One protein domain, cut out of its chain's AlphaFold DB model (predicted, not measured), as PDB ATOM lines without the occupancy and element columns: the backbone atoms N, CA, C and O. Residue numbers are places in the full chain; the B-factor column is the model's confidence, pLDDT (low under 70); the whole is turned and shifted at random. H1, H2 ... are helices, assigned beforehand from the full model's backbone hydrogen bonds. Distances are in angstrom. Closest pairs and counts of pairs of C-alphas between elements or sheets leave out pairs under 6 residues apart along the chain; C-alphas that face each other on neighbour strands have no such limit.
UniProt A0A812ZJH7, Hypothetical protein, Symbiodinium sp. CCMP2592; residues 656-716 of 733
ATOM      1  N   THR A 656     -13.131 -26.083  36.650       82.38
ATOM      2  CA  THR A 656     -13.467 -26.799  35.415       82.38
ATOM      3  C   THR A 656     -13.525 -28.308  35.633       82.38
ATOM      4  O   THR A 656     -14.457 -28.960  35.176       82.38
ATOM      5  N   GLU A 657     -12.575 -28.886  36.365       83.88
ATOM      6  CA  GLU A 657     -12.547 -30.325  36.641       83.88
ATOM      7  C   GLU A 657     -13.671 -30.764  37.570       83.88
ATOM      8  O   GLU A 657     -14.298 -31.786  37.310       83.88
ATOM      9  N   MET A 658     -13.986 -29.981  38.602       84.81
ATOM     10  CA  MET A 658     -15.176 -30.198  39.425       84.81
ATOM     11  C   MET A 658     -16.442 -30.113  38.574       84.81
ATOM     12  O   MET A 658     -17.356 -30.917  38.749       84.81
ATOM     13  N   ALA A 659     -16.497 -29.168  37.632       87.38
ATOM     14  CA  ALA A 659     -17.629 -28.998  36.737       87.38
ATOM     15  C   ALA A 659     -17.814 -30.209  35.810       87.38
ATOM     16  O   ALA A 659     -18.930 -30.725  35.693       87.38
ATOM     17  N   VAL A 660     -16.717 -30.698  35.223       87.12
ATOM     18  CA  VAL A 660     -16.673 -31.913  34.400       87.12
ATOM     19  C   VAL A 660     -17.009 -33.143  35.232       87.12
ATOM     20  O   VAL A 660     -17.869 -33.914  34.832       87.12
ATOM     21  N   GLN A 661     -16.404 -33.326  36.405       86.81
ATOM     22  CA  GLN A 661     -16.664 -34.477  37.267       86.81
ATOM     23  C   GLN A 661     -18.125 -34.513  37.728       86.81
ATOM     24  O   GLN A 661     -18.750 -35.573  37.694       86.81
ATOM     25  N   ALA A 662     -18.686 -33.360  38.104       88.06
ATOM     26  CA  ALA A 662     -20.098 -33.241  38.437       88.06
ATOM     27  C   ALA A 662     -20.984 -33.644  37.252       88.06
ATOM     28  O   ALA A 662     -21.969 -34.343  37.453       88.06
ATOM     29  N   GLN A 663     -20.615 -33.271  36.022       90.62
ATOM     30  CA  GLN A 663     -21.373 -33.640  34.827       90.62
ATOM     31  C   GLN A 663     -21.208 -35.107  34.420       90.62
ATOM     32  O   GLN A 663     -22.181 -35.725  34.007       90.62
ATOM     33  N   VAL A 664     -20.006 -35.672  34.535       89.88
ATOM     34  CA  VAL A 664     -19.735 -37.090  34.241       89.88
ATOM     35  C   VAL A 664     -20.570 -37.992  35.148       89.88
ATOM     36  O   VAL A 664     -21.050 -39.034  34.714       89.88
ATOM     37  N   MET A 665     -20.762 -37.579  36.403       86.00
ATOM     38  CA  MET A 665     -21.598 -38.293  37.367       86.00
ATOM     39  C   MET A 665     -23.092 -37.956  37.248       86.00
ATOM     40  O   MET A 665     -23.919 -38.662  37.826       86.00
ATOM     41  N   ALA A 666     -23.449 -36.887  36.536       88.12
ATOM     42  CA  ALA A 666     -24.831 -36.459  36.378       88.12
ATOM     43  C   ALA A 666     -25.572 -37.347  35.367       88.12
ATOM     44  O   ALA A 666     -25.026 -37.776  34.349       88.12
ATOM     45  N   GLY A 667     -26.847 -37.636  35.644       85.19
ATOM     46  CA  GLY A 667     -27.702 -38.355  34.699       85.19
ATOM     47  C   GLY A 667     -27.970 -37.530  33.428       85.19
ATOM     48  O   GLY A 667     -27.778 -36.319  33.437       85.19
ATOM     49  N   PRO A 668     -28.501 -38.129  32.344       81.94
ATOM     50  CA  PRO A 668     -28.714 -37.438  31.060       81.94
ATOM     51  C   PRO A 668     -29.575 -36.166  31.139       81.94
ATOM     52  O   PRO A 668     -29.512 -35.314  30.256       81.94
ATOM     53  N   LEU A 669     -30.408 -36.058  32.179       86.19
ATOM     54  CA  LEU A 669     -31.299 -34.921  32.418       86.19
ATOM     55  C   LEU A 669     -30.757 -33.927  33.450       86.19
ATOM     56  O   LEU A 669     -31.312 -32.838  33.577       86.19
ATOM     57  N   ASP A 670     -29.706 -34.283  34.187       85.62
ATOM     58  CA  ASP A 670     -29.150 -33.438  35.234       85.62
ATOM     59  C   ASP A 670     -27.938 -32.684  34.671       85.62
ATOM     60  O   ASP A 670     -26.955 -33.270  34.212       85.62
ATOM     61  N   ARG A 671     -28.051 -31.357  34.611       82.12
ATOM     62  CA  ARG A 671     -26.968 -30.489  34.140       82.12
ATOM     63  C   ARG A 671     -26.234 -29.956  35.354       82.12
ATOM     64  O   ARG A 671     -26.834 -29.332  36.229       82.12
ATOM     65  N   SER A 672     -24.923 -30.167  35.377       83.19
ATOM     66  CA  SER A 672     -24.035 -29.587  36.374       83.19
ATOM     67  C   SER A 672     -24.239 -28.076  36.422       83.19
ATOM     68  O   SER A 672     -24.125 -27.391  35.409       83.19
ATOM     69  N   ARG A 673     -24.495 -27.535  37.618       85.75
ATOM     70  CA  ARG A 673     -24.614 -26.078  37.829       85.75
ATOM     71  C   ARG A 673     -23.319 -25.325  37.521       85.75
ATOM     72  O   ARG A 673     -23.337 -24.104  37.437       85.75
ATOM     73  N   LEU A 674     -22.212 -26.054  37.401       82.88
ATOM     74  CA  LEU A 674     -20.889 -25.516  37.127       82.88
ATOM     75  C   LEU A 674     -20.560 -25.490  35.624       82.88
ATOM     76  O   LEU A 674     -19.566 -24.876  35.253       82.88
ATOM     77  N   LEU A 675     -21.362 -26.134  34.761       88.31
ATOM     78  CA  LEU A 675     -21.180 -26.106  33.306       88.31
ATOM     79  C   LEU A 675     -22.364 -25.436  32.616       88.31
ATOM     80  O   LEU A 675     -23.523 -25.806  32.808       88.31
ATOM     81  N   ARG A 676     -22.056 -24.487  31.734       89.38
ATOM     82  CA  ARG A 676     -23.019 -23.928  30.788       89.38
ATOM     83  C   ARG A 676     -22.804 -24.588  29.431       89.38
ATOM     84  O   ARG A 676     -21.706 -24.547  28.893       89.38
ATOM     85  N   PHE A 677     -23.857 -25.190  28.890       89.50
ATOM     86  CA  PHE A 677     -23.834 -25.780  27.554       89.50
ATOM     87  C   PHE A 677     -24.380 -24.781  26.542       89.50
ATOM     88  O   PHE A 677     -25.512 -24.312  26.698       89.50
ATOM     89  N   SER A 678     -23.602 -24.495  25.505       92.12
ATOM     90  CA  SER A 678     -24.063 -23.727  24.351       92.12
ATOM     91  C   SER A 678     -24.846 -24.654  23.402       92.12
ATOM     92  O   SER A 678     -24.496 -25.827  23.257       92.12
ATOM     93  N   PRO A 679     -25.945 -24.182  22.790       92.69
ATOM     94  CA  PRO A 679     -26.805 -25.002  21.938       92.69
ATOM     95  C   PRO A 679     -26.191 -25.312  20.564       92.69
ATOM     96  O   PRO A 679     -26.616 -26.270  19.925       92.69
ATOM     97  N   THR A 680     -25.214 -24.518  20.108       93.94
ATOM     98  CA  THR A 680     -24.512 -24.695  18.828       93.94
ATOM     99  C   THR A 680     -22.998 -24.559  19.002       93.94
ATOM    100  O   THR A 680     -22.524 -23.995  19.989       93.94
ATOM    101  N   VAL A 681     -22.237 -25.077  18.031       88.12
ATOM    102  CA  VAL A 681     -20.765 -25.001  18.013       88.12
ATOM    103  C   VAL A 681     -20.289 -23.556  17.879       88.12
ATOM    104  O   VAL A 681     -19.395 -23.151  18.615       88.12
ATOM    105  N   ASP A 682     -20.921 -22.767  17.011       92.56
ATOM    106  CA  ASP A 682     -20.563 -21.356  16.822       92.56
ATOM    107  C   ASP A 682     -20.755 -20.567  18.120       92.56
ATOM    108  O   ASP A 682     -19.877 -19.816  18.536       92.56
ATOM    109  N   GLN A 683     -21.866 -20.815  18.822       89.69
ATOM    110  CA  GLN A 683     -22.127 -20.173  20.104       89.69
ATOM    111  C   GLN A 683     -21.164 -20.658  21.194       89.69
ATOM    112  O   GLN A 683     -20.770 -19.866  22.042       89.69
ATOM    113  N   PHE A 684     -20.746 -21.928  21.173       90.00
ATOM    114  CA  PHE A 684     -19.707 -22.424  22.078       90.00
ATOM    115  C   PHE A 684     -18.369 -21.715  21.847       90.00
ATOM    116  O   PHE A 684     -17.717 -21.324  22.810       90.00
ATOM    117  N   GLN A 685     -17.964 -21.527  20.588       86.62
ATOM    118  CA  GLN A 685     -16.731 -20.813  20.255       86.62
ATOM    119  C   GLN A 685     -16.810 -19.339  20.656       86.62
ATOM    120  O   GLN A 685     -15.856 -18.816  21.229       86.62
ATOM    121  N   GLU A 686     -17.951 -18.692  20.411       90.81
ATOM    122  CA  GLU A 686     -18.190 -17.314  20.837       90.81
ATOM    123  C   GLU A 686     -18.141 -17.187  22.368       90.81
ATOM    124  O   GLU A 686     -17.425 -16.336  22.888       90.81
ATOM    125  N   ASP A 687     -18.838 -18.065  23.097       86.31
ATOM    126  CA  ASP A 687     -18.850 -18.078  24.563       86.31
ATOM    127  C   ASP A 687     -17.456 -18.393  25.144       86.31
ATOM    128  O   ASP A 687     -17.077 -17.823  26.164       86.31
ATOM    129  N   ALA A 688     -16.671 -19.266  24.500       85.62
ATOM    130  CA  ALA A 688     -15.316 -19.617  24.931       85.62
ATOM    131  C   ALA A 688     -14.282 -18.510  24.659       85.62
ATOM    132  O   ALA A 688     -13.317 -18.378  25.410       85.62
ATOM    133  N   ALA A 689     -14.466 -17.726  23.593       87.25
ATOM    134  CA  ALA A 689     -13.591 -16.607  23.245       87.25
ATOM    135  C   ALA A 689     -13.950 -15.309  23.986       87.25
ATOM    136  O   ALA A 689     -13.138 -14.380  24.029       87.25
ATOM    137  N   ARG A 690     -15.158 -15.228  24.558       88.12
ATOM    138  CA  ARG A 690     -15.669 -14.019  25.201       88.12
ATOM    139  C   ARG A 690     -14.828 -13.638  26.416       88.12
ATOM    140  O   ARG A 690     -14.578 -14.429  27.323       88.12
ATOM    141  N   THR A 691     -14.410 -12.379  26.459       89.19
ATOM    142  CA  THR A 691     -13.612 -11.861  27.572       89.19
ATOM    143  C   THR A 691     -14.480 -11.605  28.803       89.19
ATOM    144  O   THR A 691     -15.661 -11.276  28.695       89.19
ATOM    145  N   MET A 692     -13.881 -11.623  30.000       78.31
ATOM    146  CA  MET A 692     -14.586 -11.237  31.236       78.31
ATOM    147  C   MET A 692     -15.211  -9.833  31.155       78.31
ATOM    148  O   MET A 692     -16.212  -9.564  31.810       78.31
ATOM    149  N   LYS A 693     -14.638  -8.933  30.343       85.25
ATOM    150  CA  LYS A 693     -15.173  -7.586  30.114       85.25
ATOM    151  C   LYS A 693     -16.477  -7.618  29.313       85.25
ATOM    152  O   LYS A 693     -17.399  -6.890  29.657       85.25
ATOM    153  N   GLU A 694     -16.545  -8.430  28.264       89.06
ATOM    154  CA  GLU A 694     -17.748  -8.604  27.437       89.06
ATOM    155  C   GLU A 694     -18.818  -9.422  28.165       89.06
ATOM    156  O   GLU A 694     -20.002  -9.123  28.075       89.06
ATOM    157  N   GLU A 695     -18.421 -10.415  28.959       85.75
ATOM    158  CA  GLU A 695     -19.377 -11.150  29.789       85.75
ATOM    159  C   GLU A 695     -19.982 -10.228  30.867       85.75
ATOM    160  O   GLU A 695     -21.187 -10.251  31.115       85.75
ATOM    161  N   ALA A 696     -19.181  -9.329  31.453       82.19
ATOM    162  CA  ALA A 696     -19.666  -8.347  32.423       82.19
ATOM    163  C   ALA A 696     -20.654  -7.325  31.828       82.19
ATOM    164  O   ALA A 696     -21.480  -6.785  32.565       82.19
ATOM    165  N   THR A 697     -20.616  -7.047  30.518       87.25
ATOM    166  CA  THR A 697     -21.619  -6.169  29.888       87.25
ATOM    167  C   THR A 697     -22.951  -6.881  29.653       87.25
ATOM    168  O   THR A 697     -23.993  -6.226  29.700       87.25
ATOM    169  N   LEU A 698     -22.944  -8.205  29.456       84.31
ATOM    170  CA  LEU A 698     -24.155  -9.029  29.337       84.31
ATOM    171  C   LEU A 698     -24.862  -9.223  30.684       84.31
ATOM    172  O   LEU A 698     -26.091  -9.298  30.738       84.31
ATOM    173  N   TYR A 699     -24.090  -9.254  31.770       80.69
ATOM    174  CA  TYR A 699     -24.587  -9.369  33.136       80.69
ATOM    175  C   TYR A 699     -24.230  -8.110  33.942       80.69
ATOM    176  O   TYR A 699     -23.358  -8.166  34.809       80.69
ATOM    177  N   PRO A 700     -24.924  -6.971  33.726       70.81
ATOM    178  CA  PRO A 700     -24.600  -5.690  34.371       70.81
ATOM    179  C   PRO A 700     -24.775  -5.691  35.901       70.81
ATOM    180  O   PRO A 700     -24.484  -4.696  36.564       70.81
ATOM    181  N   PHE A 701     -25.244  -6.800  36.476       73.69
ATOM    182  CA  PHE A 701     -25.401  -6.997  37.907       73.69
ATOM    183  C   PHE A 701     -24.597  -8.231  38.339       73.69
ATOM    184  O   PHE A 701     -24.997  -9.361  38.060       73.69
ATOM    185  N   CYS A 702     -23.494  -8.037  39.069       58.69
ATOM    186  CA  CYS A 702     -22.835  -9.132  39.783       58.69
ATOM    187  C   CYS A 702     -23.776  -9.647  40.883       58.69
ATOM    188  O   CYS A 702     -23.882  -9.044  41.956       58.69
ATOM    189  N   THR A 703     -24.451 -10.774  40.644       57.69
ATOM    190  CA  THR A 703     -25.379 -11.427  41.590       57.69
ATOM    191  C   THR A 703     -24.752 -11.770  42.943       57.69
ATOM    192  O   THR A 703     -25.475 -11.949  43.924       57.69
ATOM    193  N   GLU A 704     -23.422 -11.791  43.036       54.97
ATOM    194  CA  GLU A 704     -22.688 -11.993  44.290       54.97
ATOM    195  C   GLU A 704     -23.037 -10.924  45.346       54.97
ATOM    196  O   GLU A 704     -23.134 -11.223  46.536       54.97
ATOM    197  N   THR A 705     -23.379  -9.700  44.916       54.06
ATOM    198  CA  THR A 705     -23.818  -8.628  45.830       54.06
ATOM    199  C   THR A 705     -25.256  -8.780  46.333       54.06
ATOM    200  O   THR A 705     -25.547  -8.317  47.433       54.06
ATOM    201  N   MET A 706     -26.154  -9.471  45.620       54.38
ATOM    202  CA  MET A 706     -27.525  -9.702  46.108       54.38
ATOM    203  C   MET A 706     -27.604 -10.841  47.131       54.38
ATOM    204  O   MET A 706     -28.355 -10.734  48.100       54.38
ATOM    205  N   ILE A 707     -26.800 -11.898  46.971       56.91
ATOM    206  CA  ILE A 707     -26.769 -13.016  47.931       56.91
ATOM    207  C   ILE A 707     -26.043 -12.603  49.221       56.91
ATOM    208  O   ILE A 707     -26.520 -12.903  50.316       56.91
ATOM    209  N   LEU A 708     -24.948 -11.840  49.120       55.09
ATOM    210  CA  LEU A 708     -24.268 -11.298  50.302       55.09
ATOM    211  C   LEU A 708     -25.022 -10.101  50.911       55.09
ATOM    212  O   LEU A 708     -25.036  -9.953  52.131       55.09
ATOM    213  N   GLY A 709     -25.726  -9.293  50.108       53.31
ATOM    214  CA  GLY A 709     -26.553  -8.165  50.565       53.31
ATOM    215  C   GLY A 709     -27.768  -8.563  51.417       53.31
ATOM    216  O   GLY A 709     -28.170  -7.813  52.311       53.31
ATOM    217  N   GLY A 710     -28.311  -9.769  51.216       54.81
ATOM    218  CA  GLY A 710     -29.385 -10.323  52.051       54.81
ATOM    219  C   GLY A 710     -28.948 -10.686  53.479       54.81
ATOM    220  O   GLY A 710     -29.759 -10.663  54.403       54.81
ATOM    221  N   TYR A 711     -27.656 -10.960  53.701       52.84
ATOM    222  CA  TYR A 711     -27.138 -11.268  55.042       52.84
ATOM    223  C   TYR A 711     -26.864 -10.015  55.887       52.84
ATOM    224  O   TYR A 711     -27.009 -10.055  57.113       52.84
ATOM    225  N   TRP A 712     -26.558  -8.872  55.262       54.16
ATOM    226  CA  TRP A 712     -26.366  -7.605  55.983       54.16
ATOM    227  C   TRP A 712     -27.675  -7.028  56.543       54.16
ATOM    228  O   TRP A 712     -27.668  -6.399  57.601       54.16
ATOM    229  N   SER A 713     -28.819  -7.296  55.905       56.75
ATOM    230  CA  SER A 713     -30.136  -6.836  56.375       56.75
ATOM    231  C   SER A 713     -30.626  -7.601  57.616       56.75
ATOM    232  O   SER A 713     -31.234  -7.003  58.506       56.75
ATOM    233  N   LEU A 714     -30.271  -8.882  57.761       57.16
ATOM    234  CA  LEU A 714     -30.540  -9.666  58.975       57.16
ATOM    235  C   LEU A 714     -29.655  -9.255  60.161       57.16
ATOM    236  O   LEU A 714     -30.122  -9.259  61.302       57.16
ATOM    237  N   HIS A 715     -28.409  -8.834  59.920       57.56
ATOM    238  CA  HIS A 715     -27.551  -8.311  60.988       57.56
ATOM    239  C   HIS A 715     -27.973  -6.907  61.457       57.56
ATOM    240  O   HIS A 715     -27.897  -6.626  62.656       57.56
ATOM    241  N   LEU A 716     -28.504  -6.058  60.565       57.12
ATOM    242  CA  LEU A 716     -29.063  -4.755  60.949       57.12
ATOM    243  C   LEU A 716     -30.379  -4.895  61.741       57.12
ATOM    244  O   LEU A 716     -30.567  -4.202  62.740       57.12
TER     245      LEU A 716
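AT A GLANCE: This is residues 656 to 716 of the 733 residues of the protein "Hypothetical protein" of Symbiodinium sp. CCMP2592 (UniProt A0A812ZJH7). What shape meets the eye? Four helices are strung one after another on an open, curved path, and no helix touches another. H1, the loop after it and most of H2 make a loose body, while residues 689 to 694 and 696 to 716, with most of H3 and the whole of H4, stick out as a long arm. What is it made of? The printed part has 61 residues with four named helices, H1, H2, H3 and H4 in chain order, and no named strand; the class is all helix. How spread out is it? It is only just extended, close to loose, with a radius of gyration of the C-alphas of 15.9 A and spans of 47 by 30 by 19 A.

HOW THE PARTS SIT: Which helices meet? H1, residues 656 to 665, is apart from H2, residues 681 to 689. H3, residues 692 to 698, is apart from both, and H4, residues 704 to 716, is apart from H1, H2 and H3. Are the helix backbones complete? In H1, H2 and H3 every O i to N i+4 pair is within hydrogen-bond range; in H4 5 of 9 are.

IN THESE COORDINATES: Where do the helices begin and end? H1 begins at C-alpha 656 (-13.467, -26.799, 35.415), H2 at C-alpha 681 (-20.765, -25.001, 18.013), and H4 ends at C-alpha 716 (-29.063, -4.755, 60.949). How long are they? From first to last C-alpha, H1 measures 14.2 A, H2 12.2 A, H3 10.0 A and H4 19.2 A.

THE WHOLE: How far does it reach? The two C-alphas farthest apart, those of Val 681 and Leu 716, are 48.2 A apart. How are the helices linked? H1 to H2 is a long link, residues 666 to 680; H2 to H3 and H3 to H4 are tight links, and the printed part has no cut. Where is confidence low? The pLDDT is under 70 at residues 702 to 716, and its mean over the printed part is 78.7.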